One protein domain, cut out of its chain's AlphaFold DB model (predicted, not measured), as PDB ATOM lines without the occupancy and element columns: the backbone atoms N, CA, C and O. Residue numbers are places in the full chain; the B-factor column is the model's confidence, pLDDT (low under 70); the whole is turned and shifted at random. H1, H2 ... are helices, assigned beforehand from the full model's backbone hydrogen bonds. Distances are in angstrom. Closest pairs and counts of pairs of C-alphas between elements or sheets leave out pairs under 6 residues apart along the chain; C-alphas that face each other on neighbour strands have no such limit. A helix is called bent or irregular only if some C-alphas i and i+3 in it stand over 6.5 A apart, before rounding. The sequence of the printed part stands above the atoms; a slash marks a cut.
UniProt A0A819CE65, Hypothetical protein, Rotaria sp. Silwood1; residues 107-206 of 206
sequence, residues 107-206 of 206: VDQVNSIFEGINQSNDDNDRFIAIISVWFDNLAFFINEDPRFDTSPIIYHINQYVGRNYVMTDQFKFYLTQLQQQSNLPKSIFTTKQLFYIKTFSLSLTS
ATOM      1  N   VAL A 107     144.457 152.728 151.678       94.38
ATOM      2  CA  VAL A 107     144.251 153.190 153.062       94.38
ATOM      3  C   VAL A 107     142.997 154.066 153.181       94.38
ATOM      4  O   VAL A 107     142.234 153.914 154.133       94.38
ATOM      5  N   ASP A 108     142.740 154.934 152.200       94.81
ATOM      6  CA  ASP A 108     141.579 155.833 152.208       94.81
ATOM      7  C   ASP A 108     140.254 155.075 152.073       94.81
ATOM      8  O   ASP A 108     139.282 155.389 152.761       94.81
ATOM      9  N   GLN A 109     140.223 154.028 151.246       94.69
ATOM     10  CA  GLN A 109     139.071 153.127 151.134       94.69
ATOM     11  C   GLN A 109     138.800 152.399 152.452       94.69
ATOM     12  O   GLN A 109     137.673 152.398 152.945       94.69
ATOM     13  N   VAL A 110     139.846 151.845 153.069       94.56
ATOM     14  CA  VAL A 110     139.749 151.187 154.380       94.56
ATOM     15  C   VAL A 110     139.236 152.156 155.450       94.56
ATOM     16  O   VAL A 110     138.342 151.803 156.219       94.56
ATOM     17  N   ASN A 111     139.750 153.387 155.487       94.38
ATOM     18  CA  ASN A 111     139.274 154.418 156.411       94.38
ATOM     19  C   ASN A 111     137.797 154.743 156.190       94.38
ATOM     20  O   ASN A 111     137.040 154.785 157.156       94.38
ATOM     21  N   SER A 112     137.386 154.913 154.932       94.00
ATOM     22  CA  SER A 112     135.994 155.213 154.574       94.00
ATOM     23  C   SER A 112     135.048 154.088 155.001       94.00
ATOM     24  O   SER A 112     133.970 154.345 155.534       94.00
ATOM     25  N   ILE A 113     135.474 152.828 154.857       93.69
ATOM     26  CA  ILE A 113     134.736 151.667 155.364       93.69
ATOM     27  C   ILE A 113     134.572 151.749 156.880       93.69
ATOM     28  O   ILE A 113     133.453 151.641 157.379       93.69
ATOM     29  N   PHE A 114     135.662 151.945 157.625       92.50
ATOM     30  CA  PHE A 114     135.590 152.019 159.083       92.50
ATOM     31  C   PHE A 114     134.745 153.197 159.571       92.50
ATOM     32  O   PHE A 114     134.011 153.063 160.551       92.50
ATOM     33  N   GLU A 115     134.816 154.335 158.883       91.62
ATOM     34  CA  GLU A 115     133.958 155.484 159.142       91.62
ATOM     35  C   GLU A 115     132.482 155.132 158.916       91.62
ATOM     36  O   GLU A 115     131.672 155.345 159.819       91.62
ATOM     37  N   GLY A 116     132.141 154.506 157.786       89.69
ATOM     38  CA  GLY A 116     130.777 154.057 157.494       89.69
ATOM     39  C   GLY A 116     130.245 153.055 158.524       89.69
ATOM     40  O   GLY A 116     129.116 153.182 158.997       89.69
ATOM     41  N   ILE A 117     131.078 152.102 158.957       89.62
ATOM     42  CA  ILE A 117     130.727 151.168 160.036       89.62
ATOM     43  C   ILE A 117     130.435 151.947 161.323       89.62
ATOM     44  O   ILE A 117     129.419 151.704 161.970       89.62
ATOM     45  N   ASN A 118     131.288 152.898 161.703       87.25
ATOM     46  CA  ASN A 118     131.114 153.677 162.929       87.25
ATOM     47  C   ASN A 118     129.885 154.593 162.902       87.25
ATOM     48  O   ASN A 118     129.228 154.727 163.933       87.25
ATOM     49  N   GLN A 119     129.553 155.171 161.748       88.50
ATOM     50  CA  GLN A 119     128.381 156.029 161.564       88.50
ATOM     51  C   GLN A 119     127.060 155.247 161.503       88.50
ATOM     52  O   GLN A 119     126.004 155.818 161.781       88.50
ATOM     53  N   SER A 120     127.093 153.953 161.165       87.88
ATOM     54  CA  SER A 120     125.882 153.131 161.137       87.88
ATOM     55  C   SER A 120     125.319 152.903 162.545       87.88
ATOM     56  O   SER A 120     125.998 152.376 163.434       87.88
ATOM     57  N   ASN A 121     124.048 153.277 162.721       87.12
ATOM     58  CA  ASN A 121     123.262 153.043 163.936       87.12
ATOM     59  C   ASN A 121     122.570 151.667 163.939       87.12
ATOM     60  O   ASN A 121     121.918 151.318 164.922       87.12
ATOM     61  N   ASP A 122     122.668 150.907 162.843       86.88
ATOM     62  CA  ASP A 122     122.152 149.543 162.750       86.88
ATOM     63  C   ASP A 122     123.290 148.550 163.001       86.88
ATOM     64  O   ASP A 122     124.170 148.335 162.168       86.88
ATOM     65  N   ASP A 123     123.275 147.907 164.165       83.56
ATOM     66  CA  ASP A 123     124.287 146.911 164.515       83.56
ATOM     67  C   ASP A 123     124.236 145.647 163.626       83.56
ATOM     68  O   ASP A 123     125.181 144.850 163.639       83.56
ATOM     69  N   ASN A 124     123.164 145.466 162.842       85.12
ATOM     70  CA  ASN A 124     122.969 144.364 161.897       85.12
ATOM     71  C   ASN A 124     122.936 144.820 160.429       85.12
ATOM     72  O   ASN A 124     122.407 144.110 159.568       85.12
ATOM     73  N   ASP A 125     123.534 145.973 160.138       87.00
ATOM     74  CA  ASP A 125     123.579 146.563 158.804       87.00
ATOM     75  C   ASP A 125     124.144 145.592 157.749       87.00
ATOM     76  O   ASP A 125     125.191 144.951 157.924       87.00
ATOM     77  N   ARG A 126     123.451 145.504 156.609       86.56
ATOM     78  CA  ARG A 126     123.844 144.663 155.469       86.56
ATOM     79  C   ARG A 126     125.198 145.066 154.899       86.56
ATOM     80  O   ARG A 126     125.928 144.194 154.438       86.56
ATOM     81  N   PHE A 127     125.550 146.349 154.952       90.06
ATOM     82  CA  PHE A 127     126.877 146.823 154.571       90.06
ATOM     83  C   PHE A 127     127.967 146.147 155.399       90.06
ATOM     84  O   PHE A 127     128.905 145.574 154.844       90.06
ATOM     85  N   ILE A 128     127.788 146.146 156.722       90.88
ATOM     86  CA  ILE A 128     128.728 145.538 157.664       90.88
ATOM     87  C   ILE A 128     128.827 144.027 157.402       90.88
ATOM     88  O   ILE A 128     129.918 143.457 157.441       90.88
ATOM     89  N   ALA A 129     127.708 143.377 157.070       89.12
ATOM     90  CA  ALA A 129     127.696 141.954 156.743       89.12
ATOM     91  C   ALA A 129     128.544 141.638 155.501       89.12
ATOM     92  O   ALA A 129     129.350 140.711 155.543       89.12
ATOM     93  N   ILE A 130     128.399 142.415 154.420       90.38
ATOM     94  CA  ILE A 130     129.178 142.226 153.187       90.38
ATOM     95  C   ILE A 130     130.659 142.475 153.434       90.38
ATOM     96  O   ILE A 130     131.488 141.626 153.100       90.38
ATOM     97  N   ILE A 131     131.001 143.613 154.040       92.12
ATOM     98  CA  ILE A 131     132.403 143.982 154.217       92.12
ATOM     99  C   ILE A 131     133.117 143.046 155.199       92.12
ATOM    100  O   ILE A 131     134.296 142.758 155.017       92.12
ATOM    101  N   SER A 132     132.395 142.463 156.165       91.44
ATOM    102  CA  SER A 132     132.940 141.403 157.015       91.44
ATOM    103  C   SER A 132     133.432 140.212 156.209       91.44
ATOM    104  O   SER A 132     134.481 139.688 156.545       91.44
ATOM    105  N   VAL A 133     132.740 139.788 155.147       91.19
ATOM    106  CA  VAL A 133     133.201 138.639 154.345       91.19
ATOM    107  C   VAL A 133     134.508 138.963 153.615       91.19
ATOM    108  O   VAL A 133     135.389 138.116 153.505       91.19
ATOM    109  N   TRP A 134     134.666 140.202 153.152       92.31
ATOM    110  CA  TRP A 134     135.891 140.651 152.488       92.31
ATOM    111  C   TRP A 134     137.081 140.675 153.449       92.31
ATOM    112  O   TRP A 134     138.151 140.161 153.127       92.31
ATOM    113  N   PHE A 135     136.880 141.200 154.659       92.88
ATOM    114  CA  PHE A 135     137.907 141.188 155.700       92.88
ATOM    115  C   PHE A 135     138.196 139.770 156.221       92.88
ATOM    116  O   PHE A 135     139.347 139.470 156.526       92.88
ATOM    117  N   ASP A 136     137.204 138.876 156.250       91.06
ATOM    118  CA  ASP A 136     137.407 137.458 156.577       91.06
ATOM    119  C   ASP A 136     138.314 136.772 155.545       91.06
ATOM    120  O   ASP A 136     139.201 136.006 155.916       91.06
ATOM    121  N   ASN A 137     138.120 137.056 154.253       92.88
ATOM    122  CA  ASN A 137     138.982 136.530 153.193       92.88
ATOM    123  C   ASN A 137     140.413 137.068 153.304       92.88
ATOM    124  O   ASN A 137     141.358 136.299 153.148       92.88
ATOM    125  N   LEU A 138     140.577 138.361 153.610       93.12
ATOM    126  CA  LEU A 138     141.890 138.940 153.899       93.12
ATOM    127  C   LEU A 138     142.552 138.231 155.082       93.12
ATOM    128  O   LEU A 138     143.704 137.828 154.982       93.12
ATOM    129  N   ALA A 139     141.823 138.031 156.181       90.94
ATOM    130  CA  ALA A 139     142.342 137.335 157.354       90.94
ATOM    131  C   ALA A 139     142.772 135.904 157.036       90.94
ATOM    132  O   ALA A 139     143.837 135.464 157.464       90.94
ATOM    133  N   PHE A 140     141.961 135.199 156.251       90.81
ATOM    134  CA  PHE A 140     142.280 133.857 155.795       90.81
ATOM    135  C   PHE A 140     143.554 133.841 154.938       90.81
ATOM    136  O   PHE A 140     144.443 133.040 155.200       90.81
ATOM    137  N   PHE A 141     143.690 134.768 153.985       93.12
ATOM    138  CA  PHE A 141     144.890 134.892 153.156       93.12
ATOM    139  C   PHE A 141     146.155 135.171 153.979       93.12
ATOM    140  O   PHE A 141     147.167 134.512 153.782       93.12
ATOM    141  N   ILE A 142     146.097 136.106 154.931       92.44
ATOM    142  CA  ILE A 142     147.248 136.439 155.785       92.44
ATOM    143  C   ILE A 142     147.639 135.274 156.702       92.44
ATOM    144  O   ILE A 142     148.816 135.109 157.005       92.44
ATOM    145  N   ASN A 143     146.683 134.446 157.125       89.56
ATOM    146  CA  ASN A 143     146.980 133.251 157.913       89.56
ATOM    147  C   ASN A 143     147.725 132.184 157.094       89.56
ATOM    148  O   ASN A 143     148.701 131.614 157.577       89.56
ATOM    149  N   GLU A 144     147.308 131.956 155.846       89.31
ATOM    150  CA  GLU A 144     147.996 131.022 154.941       89.31
ATOM    151  C   GLU A 144     149.360 131.566 154.476       89.31
ATOM    152  O   GLU A 144     150.321 130.808 154.344       89.31
ATOM    153  N   ASP A 145     149.486 132.889 154.307       90.88
ATOM    154  CA  ASP A 145     150.709 133.558 153.859       90.88
ATOM    155  C   ASP A 145     151.121 134.744 154.761       90.88
ATOM    156  O   ASP A 145     151.026 135.912 154.359       90.88
ATOM    157  N   PRO A 146     151.702 134.478 155.952       90.38
ATOM    158  CA  PRO A 146     152.022 135.514 156.941       90.38
ATOM    159  C   PRO A 146     152.981 136.601 156.457       90.38
ATOM    160  O   PRO A 146     153.004 137.686 157.011       90.38
ATOM    161  N   ARG A 147     153.748 136.357 155.389       91.62
ATOM    162  CA  ARG A 147     154.696 137.328 154.807       91.62
ATOM    163  C   ARG A 147     154.034 138.644 154.368       91.62
ATOM    164  O   ARG A 147     154.736 139.638 154.200       91.62
ATOM    165  N   PHE A 148     152.716 138.648 154.154       90.94
ATOM    166  CA  PHE A 148     151.947 139.832 153.758       90.94
ATOM    167  C   PHE A 148     151.347 140.609 154.943       90.94
ATOM    168  O   PHE A 148     150.708 141.640 154.722       90.94
ATOM    169  N   ASP A 149     151.566 140.177 156.188       85.25
ATOM    170  CA  ASP A 149     151.100 140.864 157.405       85.25
ATOM    171  C   ASP A 149     151.635 142.307 157.530       85.25
ATOM    172  O   ASP A 149     150.952 143.208 158.023       85.25
ATOM    173  N   THR A 150     152.840 142.539 157.010       85.31
ATOM    174  CA  THR A 150     153.525 143.835 156.962       85.31
ATOM    175  C   THR A 150     153.100 144.713 155.788       85.31
ATOM    176  O   THR A 150     153.606 145.831 155.648       85.31
ATOM    177  N   SER A 151     152.156 144.259 154.953       91.12
ATOM    178  CA  SER A 151     151.558 145.108 153.923       91.12
ATOM    179  C   SER A 151     151.034 146.402 154.562       91.12
ATOM    180  O   SER A 151     150.350 146.331 155.588       91.12
ATOM    181  N   PRO A 152     151.290 147.587 153.971       92.38
ATOM    182  CA  PRO A 152     150.833 148.859 154.530       92.38
ATOM    183  C   PRO A 152     149.331 148.884 154.841       92.38
ATOM    184  O   PRO A 152     148.916 149.476 155.833       92.38
ATOM    185  N   ILE A 153     148.529 148.200 154.019       93.12
ATOM    186  CA  ILE A 153     147.080 148.072 154.196       93.12
ATOM    187  C   ILE A 153     146.742 147.225 155.424       93.12
ATOM    188  O   ILE A 153     145.963 147.658 156.271       93.12
ATOM    189  N   ILE A 154     147.345 146.042 155.546       91.56
ATOM    190  CA  ILE A 154     147.087 145.113 156.654       91.56
ATOM    191  C   ILE A 154     147.570 145.711 157.974       91.56
ATOM    192  O   ILE A 154     146.827 145.740 158.957       91.56
ATOM    193  N   TYR A 155     148.768 146.295 157.971       89.88
ATOM    194  CA  TYR A 155     149.297 147.033 159.109       89.88
ATOM    195  C   TYR A 155     148.350 148.161 159.543       89.88
ATOM    196  O   TYR A 155     148.065 148.310 160.732       89.88
ATOM    197  N   HIS A 156     147.819 148.935 158.590       92.19
ATOM    198  CA  HIS A 156     146.875 150.014 158.877       92.19
ATOM    199  C   HIS A 156     145.560 149.502 159.482       92.19
ATOM    200  O   HIS A 156     145.110 150.033 160.500       92.19
ATOM    201  N   ILE A 157     144.982 148.434 158.921       91.81
ATOM    202  CA  ILE A 157     143.787 147.763 159.463       91.81
ATOM    203  C   ILE A 157     144.032 147.324 160.913       91.81
ATOM    204  O   ILE A 157     143.242 147.649 161.804       91.81
ATOM    205  N   ASN A 158     145.155 146.648 161.166       87.81
ATOM    206  CA  ASN A 158     145.528 146.155 162.491       87.81
ATOM    207  C   ASN A 158     145.709 147.300 163.500       87.81
ATOM    208  O   ASN A 158     145.197 147.231 164.620       87.81
ATOM    209  N   GLN A 159     146.367 148.395 163.108       87.12
ATOM    210  CA  GLN A 159     146.504 149.584 163.956       87.12
ATOM    211  C   GLN A 159     145.147 150.211 164.292       87.12
ATOM    212  O   GLN A 159     144.913 150.592 165.443       87.12
ATOM    213  N   TYR A 160     144.245 150.310 163.311       88.25
ATOM    214  CA  TYR A 160     142.918 150.874 163.521       88.25
ATOM    215  C   TYR A 160     142.099 150.031 164.503       88.25
ATOM    216  O   TYR A 160     141.582 150.562 165.489       88.25
ATOM    217  N   VAL A 161     142.008 148.721 164.270       84.44
ATOM    218  CA  VAL A 161     141.228 147.804 165.114       84.44
ATOM    219  C   VAL A 161     141.830 147.688 166.512       84.44
ATOM    220  O   VAL A 161     141.098 147.736 167.504       84.44
ATOM    221  N   GLY A 162     143.160 147.629 166.610       82.06
ATOM    222  CA  GLY A 162     143.879 147.629 167.879       82.06
ATOM    223  C   GLY A 162     143.529 148.844 168.740       82.06
ATOM    224  O   GLY A 162     143.133 148.696 169.896       82.06
ATOM    225  N   ARG A 163     143.615 150.050 168.167       81.56
ATOM    226  CA  ARG A 163     143.348 151.303 168.892       81.56
ATOM    227  C   ARG A 163     141.876 151.500 169.235       81.56
ATOM    228  O   ARG A 163     141.575 151.925 170.346       81.56
ATOM    229  N   ASN A 164     140.978 151.223 168.292       79.19
ATOM    230  CA  ASN A 164     139.580 151.647 168.396       79.19
ATOM    231  C   ASN A 164     138.633 150.567 168.925       79.19
ATOM    232  O   ASN A 164     137.528 150.901 169.337       79.19
ATOM    233  N   TYR A 165     139.033 149.293 168.922       76.31
ATOM    234  CA  TYR A 165     138.153 148.197 169.331       76.31
ATOM    235  C   TYR A 165     138.780 147.288 170.386       76.31
ATOM    236  O   TYR A 165     138.212 147.123 171.464       76.31
ATOM    237  N   VAL A 166     139.971 146.745 170.129       71.75
ATOM    238  CA  VAL A 166     140.603 145.738 171.005       71.75
ATOM    239  C   VAL A 166     140.904 146.292 172.396       71.75
ATOM    240  O   VAL A 166     140.769 145.596 173.400       71.75
ATOM    241  N   MET A 167     141.266 147.570 172.476       67.44
ATOM    242  CA  MET A 167     141.569 148.231 173.748       67.44
ATOM    243  C   MET A 167     140.323 148.740 174.493       67.44
ATOM    244  O   MET A 167     140.453 149.295 175.586       67.44
ATOM    245  N   THR A 168     139.117 148.543 173.951       74.94
ATOM    246  CA  THR A 168     137.869 149.005 174.576       74.94
ATOM    247  C   THR A 168     137.364 148.034 175.641       74.94
ATOM    248  O   THR A 168     137.557 146.819 175.563       74.94
ATOM    249  N   ASP A 169     136.650 148.554 176.640       72.62
ATOM    250  CA  ASP A 169     136.031 147.716 177.673       72.62
ATOM    251  C   ASP A 169     134.900 146.839 177.118       72.62
ATOM    252  O   ASP A 169     134.647 145.747 177.628       72.62
ATOM    253  N   GLN A 170     134.276 147.272 176.020       70.31
ATOM    254  CA  GLN A 170     133.260 146.508 175.306       70.31
ATOM    255  C   GLN A 170     133.844 145.213 174.725       70.31
ATOM    256  O   GLN A 170     133.266 144.140 174.894       70.31
ATOM    257  N   PHE A 171     135.034 145.277 174.120       75.50
ATOM    258  CA  PHE A 171     135.720 144.084 173.627       75.50
ATOM    259  C   PHE A 171     136.149 143.142 174.755       75.50
ATOM    260  O   PHE A 171     135.935 141.932 174.659       75.50
ATOM    261  N   LYS A 172     136.678 143.679 175.863       74.31
ATOM    262  CA  LYS A 172     137.023 142.874 177.052       74.31
ATOM    263  C   LYS A 172     135.805 142.135 177.609       74.31
ATOM    264  O   LYS A 172     135.913 140.965 177.980       74.31
ATOM    265  N   PHE A 173     134.645 142.792 177.637       75.06
ATOM    266  CA  PHE A 173     133.389 142.166 178.035       75.06
ATOM    267  C   PHE A 173     133.025 141.000 177.103       75.06
ATOM    268  O   PHE A 173     132.748 139.906 177.592       75.06
ATOM    269  N   TYR A 174     133.100 141.178 175.777       72.19
ATOM    270  CA  TYR A 174     132.816 140.091 174.827       72.19
ATOM    271  C   TYR A 174     133.785 138.916 174.939       72.19
ATOM    272  O   TYR A 174     133.343 137.768 174.943       72.19
ATOM    273  N   LEU A 175     135.089 139.179 175.071       72.88
ATOM    274  CA  LEU A 175     136.083 138.126 175.293       72.88
ATOM    275  C   LEU A 175     135.774 137.326 176.561       72.88
ATOM    276  O   LEU A 175     135.852 136.100 176.553       72.88
ATOM    277  N   THR A 176     135.357 138.014 177.622       74.81
ATOM    278  CA  THR A 176     134.959 137.375 178.878       74.81
ATOM    279  C   THR A 176     133.742 136.466 178.675       74.81
ATOM    280  O   THR A 176     133.744 135.336 179.157       74.81
ATOM    281  N   GLN A 177     132.735 136.904 177.909       69.62
ATOM    282  CA  GLN A 177     131.564 136.079 177.577       69.62
ATOM    283  C   GLN A 177     131.952 134.827 176.773       69.62
ATOM    284  O   GLN A 177     131.537 133.722 177.124       69.62
ATOM    285  N   LEU A 178     132.801 134.976 175.747       70.94
ATOM    286  CA  LEU A 178     133.303 133.857 174.937       70.94
ATOM    287  C   LEU A 178     134.081 132.828 175.767       70.94
ATOM    288  O   LEU A 178     133.935 131.628 175.553       70.94
ATOM    289  N   GLN A 179     134.896 133.286 176.720       70.81
ATOM    290  CA  GLN A 179     135.682 132.409 177.594       70.81
ATOM    291  C   GLN A 179     134.824 131.673 178.630       70.81
ATOM    292  O   GLN A 179     135.163 130.561 179.030       70.81
ATOM    293  N   GLN A 180     133.729 132.285 179.087       68.31
ATOM    294  CA  GLN A 180     132.911 131.754 180.179       68.31
ATOM    295  C   GLN A 180     131.811 130.787 179.722       68.31
ATOM    296  O   GLN A 180     131.286 130.046 180.553       68.31
ATOM    297  N   GLN A 181     131.446 130.760 178.436       61.75
ATOM    298  CA  GLN A 181     130.318 129.959 177.957       61.75
ATOM    299  C   GLN A 181     130.669 129.149 176.706       61.75
ATOM    300  O   GLN A 181     130.678 129.646 175.585       61.75
ATOM    301  N   SER A 182     130.863 127.842 176.896       54.84
ATOM    302  CA  SER A 182     131.205 126.872 175.848       54.84
ATOM    303  C   SER A 182     130.097 126.602 174.814       54.84
ATOM    304  O   SER A 182     130.356 125.899 173.846       54.84
ATOM    305  N   ASN A 183     128.892 127.169 174.976       58.69
ATOM    306  CA  ASN A 183     127.723 126.934 174.111       58.69
ATOM    307  C   ASN A 183     126.916 128.219 173.815       58.69
ATOM    308  O   ASN A 183     125.685 128.202 173.831       58.69
ATOM    309  N   LEU A 184     127.579 129.353 173.569       60.78
ATOM    310  CA  LEU A 184     126.887 130.568 173.119       60.78
ATOM    311  C   LEU A 184     126.303 130.359 171.706       60.78
ATOM    312  O   LEU A 184     127.053 130.040 170.778       60.78
ATOM    313  N   PRO A 185     124.992 130.564 171.482       61.38
ATOM    314  CA  PRO A 185     124.469 130.646 170.128       61.38
ATOM    315  C   PRO A 185     125.106 131.829 169.389       61.38
ATOM    316  O   PRO A 185     125.211 132.935 169.920       61.38
ATOM    317  N   LYS A 186     125.497 131.609 168.124       58.00
ATOM    318  CA  LYS A 186     126.113 132.632 167.252       58.00
ATOM    319  C   LYS A 186     125.279 133.919 167.130       58.00
ATOM    320  O   LYS A 186     125.831 134.957 166.793       58.00
ATOM    321  N   SER A 187     123.979 133.856 167.427       64.19
ATOM    322  CA  SER A 187     123.037 134.981 167.418       64.19
ATOM    323  C   SER A 187     123.244 136.007 168.536       64.19
ATOM    324  O   SER A 187     122.502 136.980 168.593       64.19
ATOM    325  N   ILE A 188     124.177 135.778 169.463       70.25
ATOM    326  CA  ILE A 188     124.452 136.715 170.563       70.25
ATOM    327  C   ILE A 188     125.290 137.902 170.099       70.25
ATOM    328  O   ILE A 188     125.204 138.973 170.698       70.25
ATOM    329  N   PHE A 189     126.051 137.735 169.016       74.62
ATOM    330  CA  PHE A 189     126.833 138.820 168.449       74.62
ATOM    331  C   PHE A 189     126.071 139.523 167.336       74.62
ATOM    332  O   PHE A 189     125.532 138.880 166.434       74.62
ATOM    333  N   THR A 190     126.078 140.850 167.377       81.00
ATOM    334  CA  THR A 190     125.616 141.664 166.253       81.00
ATOM    335  C   THR A 190     126.603 141.575 165.090       81.00
ATOM    336  O   THR A 190     127.780 141.242 165.276       81.00
ATOM    337  N   THR A 191     126.162 141.906 163.876       81.81
ATOM    338  CA  THR A 191     127.037 141.925 162.691       81.81
ATOM    339  C   THR A 191     128.260 142.822 162.901       81.81
ATOM    340  O   THR A 191     129.374 142.439 162.547       81.81
ATOM    341  N   LYS A 192     128.083 143.979 163.550       82.31
ATOM    342  CA  LYS A 192     129.164 144.917 163.891       82.31
ATOM    343  C   LYS A 192     130.194 144.326 164.851       82.31
ATOM    344  O   LYS A 192     131.394 144.472 164.637       82.31
ATOM    345  N   GLN A 193     129.743 143.610 165.880       78.62
ATOM    346  CA  GLN A 193     130.644 142.927 166.814       78.62
ATOM    347  C   GLN A 193     131.406 141.794 166.122       78.62
ATOM    348  O   GLN A 193     132.618 141.667 166.302       78.62
ATOM    349  N   LEU A 194     130.715 140.994 165.300       80.00
ATOM    350  CA  LEU A 194     131.335 139.921 164.522       80.00
ATOM    351  C   LEU A 194     132.393 140.463 163.566       80.00
ATOM    352  O   LEU A 194     133.487 139.909 163.521       80.00
ATOM    353  N   PHE A 195     132.098 141.553 162.856       82.00
ATOM    354  CA  PHE A 195     133.051 142.207 161.965       82.00
ATOM    355  C   PHE A 195     134.371 142.500 162.683       82.00
ATOM    356  O   PHE A 195     135.432 142.083 162.220       82.00
ATOM    357  N   TYR A 196     134.322 143.155 163.843       80.75
ATOM    358  CA  TYR A 196     135.540 143.512 164.559       80.75
ATOM    359  C   TYR A 196     136.272 142.303 165.156       80.75
ATOM    360  O   TYR A 196     137.500 142.248 165.088       80.75
ATOM    361  N   ILE A 197     135.544 141.323 165.709       78.12
ATOM    362  CA  ILE A 197     136.142 140.080 166.231       78.12
ATOM    363  C   ILE A 197     136.902 139.349 165.123       78.12
ATOM    364  O   ILE A 197     138.025 138.901 165.337       78.12
ATOM    365  N   LYS A 198     136.299 139.229 163.939       76.69
ATOM    366  CA  LYS A 198     136.926 138.525 162.824       76.69
ATOM    367  C   LYS A 198     138.045 139.336 162.191       76.69
ATOM    368  O   LYS A 198     139.102 138.782 161.930       76.69
ATOM    369  N   THR A 199     137.876 140.647 162.041       77.81
ATOM    370  CA  THR A 199     138.946 141.519 161.536       77.81
ATOM    371  C   THR A 199     140.176 141.459 162.437       77.81
ATOM    372  O   THR A 199     141.297 141.461 161.942       77.81
ATOM    373  N   PHE A 200     139.994 141.317 163.754       75.56
ATOM    374  CA  PHE A 200     141.108 141.138 164.682       75.56
ATOM    375  C   PHE A 200     141.944 139.876 164.411       75.56
ATOM    376  O   PHE A 200     143.111 139.838 164.790       75.56
ATOM    377  N   SER A 201     141.415 138.865 163.716       73.38
ATOM    378  CA  SER A 201     142.222 137.695 163.340       73.38
ATOM    379  C   SER A 201     143.391 138.035 162.404       73.38
ATOM    380  O   SER A 201     144.400 137.342 162.461       73.38
ATOM    381  N   LEU A 202     143.337 139.163 161.678       73.50
ATOM    382  CA  LEU A 202     144.487 139.724 160.946       73.50
ATOM    383  C   LEU A 202     145.668 140.103 161.853       73.50
ATOM    384  O   LEU A 202     146.789 140.260 161.377       73.50
ATOM    385  N   SER A 203     145.415 140.321 163.144       67.69
ATOM    386  CA  SER A 203     146.424 140.680 164.145       67.69
ATOM    387  C   SER A 203     146.912 139.477 164.960       67.69
ATOM    388  O   SER A 203     147.773 139.648 165.815       67.69
ATOM    389  N   LEU A 204     146.336 138.286 164.761       65.38
ATOM    390  CA  LEU A 204     146.639 137.080 165.545       65.38
ATOM    391  C   LEU A 204     147.631 136.133 164.853       65.38
ATOM    392  O   LEU A 204     147.981 135.105 165.425       65.38
ATOM    393  N   THR A 205     148.070 136.463 163.640       54.59
ATOM    394  CA  THR A 205     148.998 135.666 162.819       54.59
ATOM    395  C   THR A 205     150.479 135.963 163.087       54.59
ATOM    396  O   THR A 205     151.334 135.422 162.390       54.59
ATOM    397  N   SER A 206     150.786 136.801 164.085       41.62
ATOM    398  CA  SER A 206     152.146 137.164 164.518       41.62
ATOM    399  C   SER A 206     152.639 136.343 165.705       41.62
ATOM    400  O   SER A 206     151.895 136.316 166.715       41.62
TER     401      SER A 206
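This is residues 107 to 206 of the 206 residues of the protein "Hypothetical protein" of Rotaria sp. Silwood1 (UniProt A0A819CE65). H5 runs through the core of a small helical body, with the longest helix, H2, side by side with it and H3 crossing it steeply near its last residue. H1 reaches with its first residues to H3, while H4 is set off beyond the end of H3, and residues 176 to 185, the later part of H4 and the start of the following link, stick out. The printed part has 100 residues with five named helices, H1 to H5 in that order, and no named strand; the class is all helix. It is compact, with a radius of gyration of the C-alphas of 13.6 A and spans of 35 by 29 by 22 A.

H1, residues 107 to 119, and H2, residues 126 to 144, are close but not clearly touching, the closest C-alphas, those of Ile 117 and Ile 128, being 6.4 A apart. With residues 107 to 110 alone, H1 touches H3, residues 152 to 166, the same way at a shallow tilt of 23 degrees; the closest C-alphas, of Val 107 and Ile 153, are 6.0 A apart. H2 touches H5, residues 191 to 203, with 23 pairs of C-alphas within 8 A, the same way at a shallow tilt of 18 degrees; the closest, of Ala 139 and Leu 202, are 4.8 A apart. H3 touches H5 at a steep tilt of 55 degrees, opposite ways, with the C-alphas of Asn 158 and Ser 203 closest at 5.8 A. The helix packing is mostly aligned, but only just, with 2 of 3 touching pairs at a shallow tilt. H4, residues 169 to 180, is about perpendicular to H3 at 84 degrees and close but not clearly touching it, the closest C-alphas, of Tyr 165 and Phe 171, being 6.4 A apart. H4 and H5 are near each other, and H4 is apart from H1 and H2. In H1 and H4 every O i to N i+4 pair is within hydrogen-bond range, against 14 of 15 in H2, 10 of 11 in H3 and 6 of 9 in H5.

H1 begins at C-alpha 107, (144.251, 153.190, 153.062), and is 18.2 A long from first to last C-alpha. H2 measures 27.7 A, and H3 19.6 A. H3 is irregular, but only just: C-alphas 163 and 166 are 6.6 A apart. H4 measures 16.5 A from C-alpha 169 at (136.031, 147.716, 177.673). H5 measures 19.5 A and ends at C-alpha 203, (146.424, 140.680, 164.145).

The C-alphas of Asp 108 and Asn 183, the two farthest apart, are 38.8 A apart. The printed part has no cut; the link from H3 to H4 is tight, and the other three are short. Mean pLDDT of the printed part is 81.9, with residues 167, 177, 180 to 187 and 203 to 206 under 70.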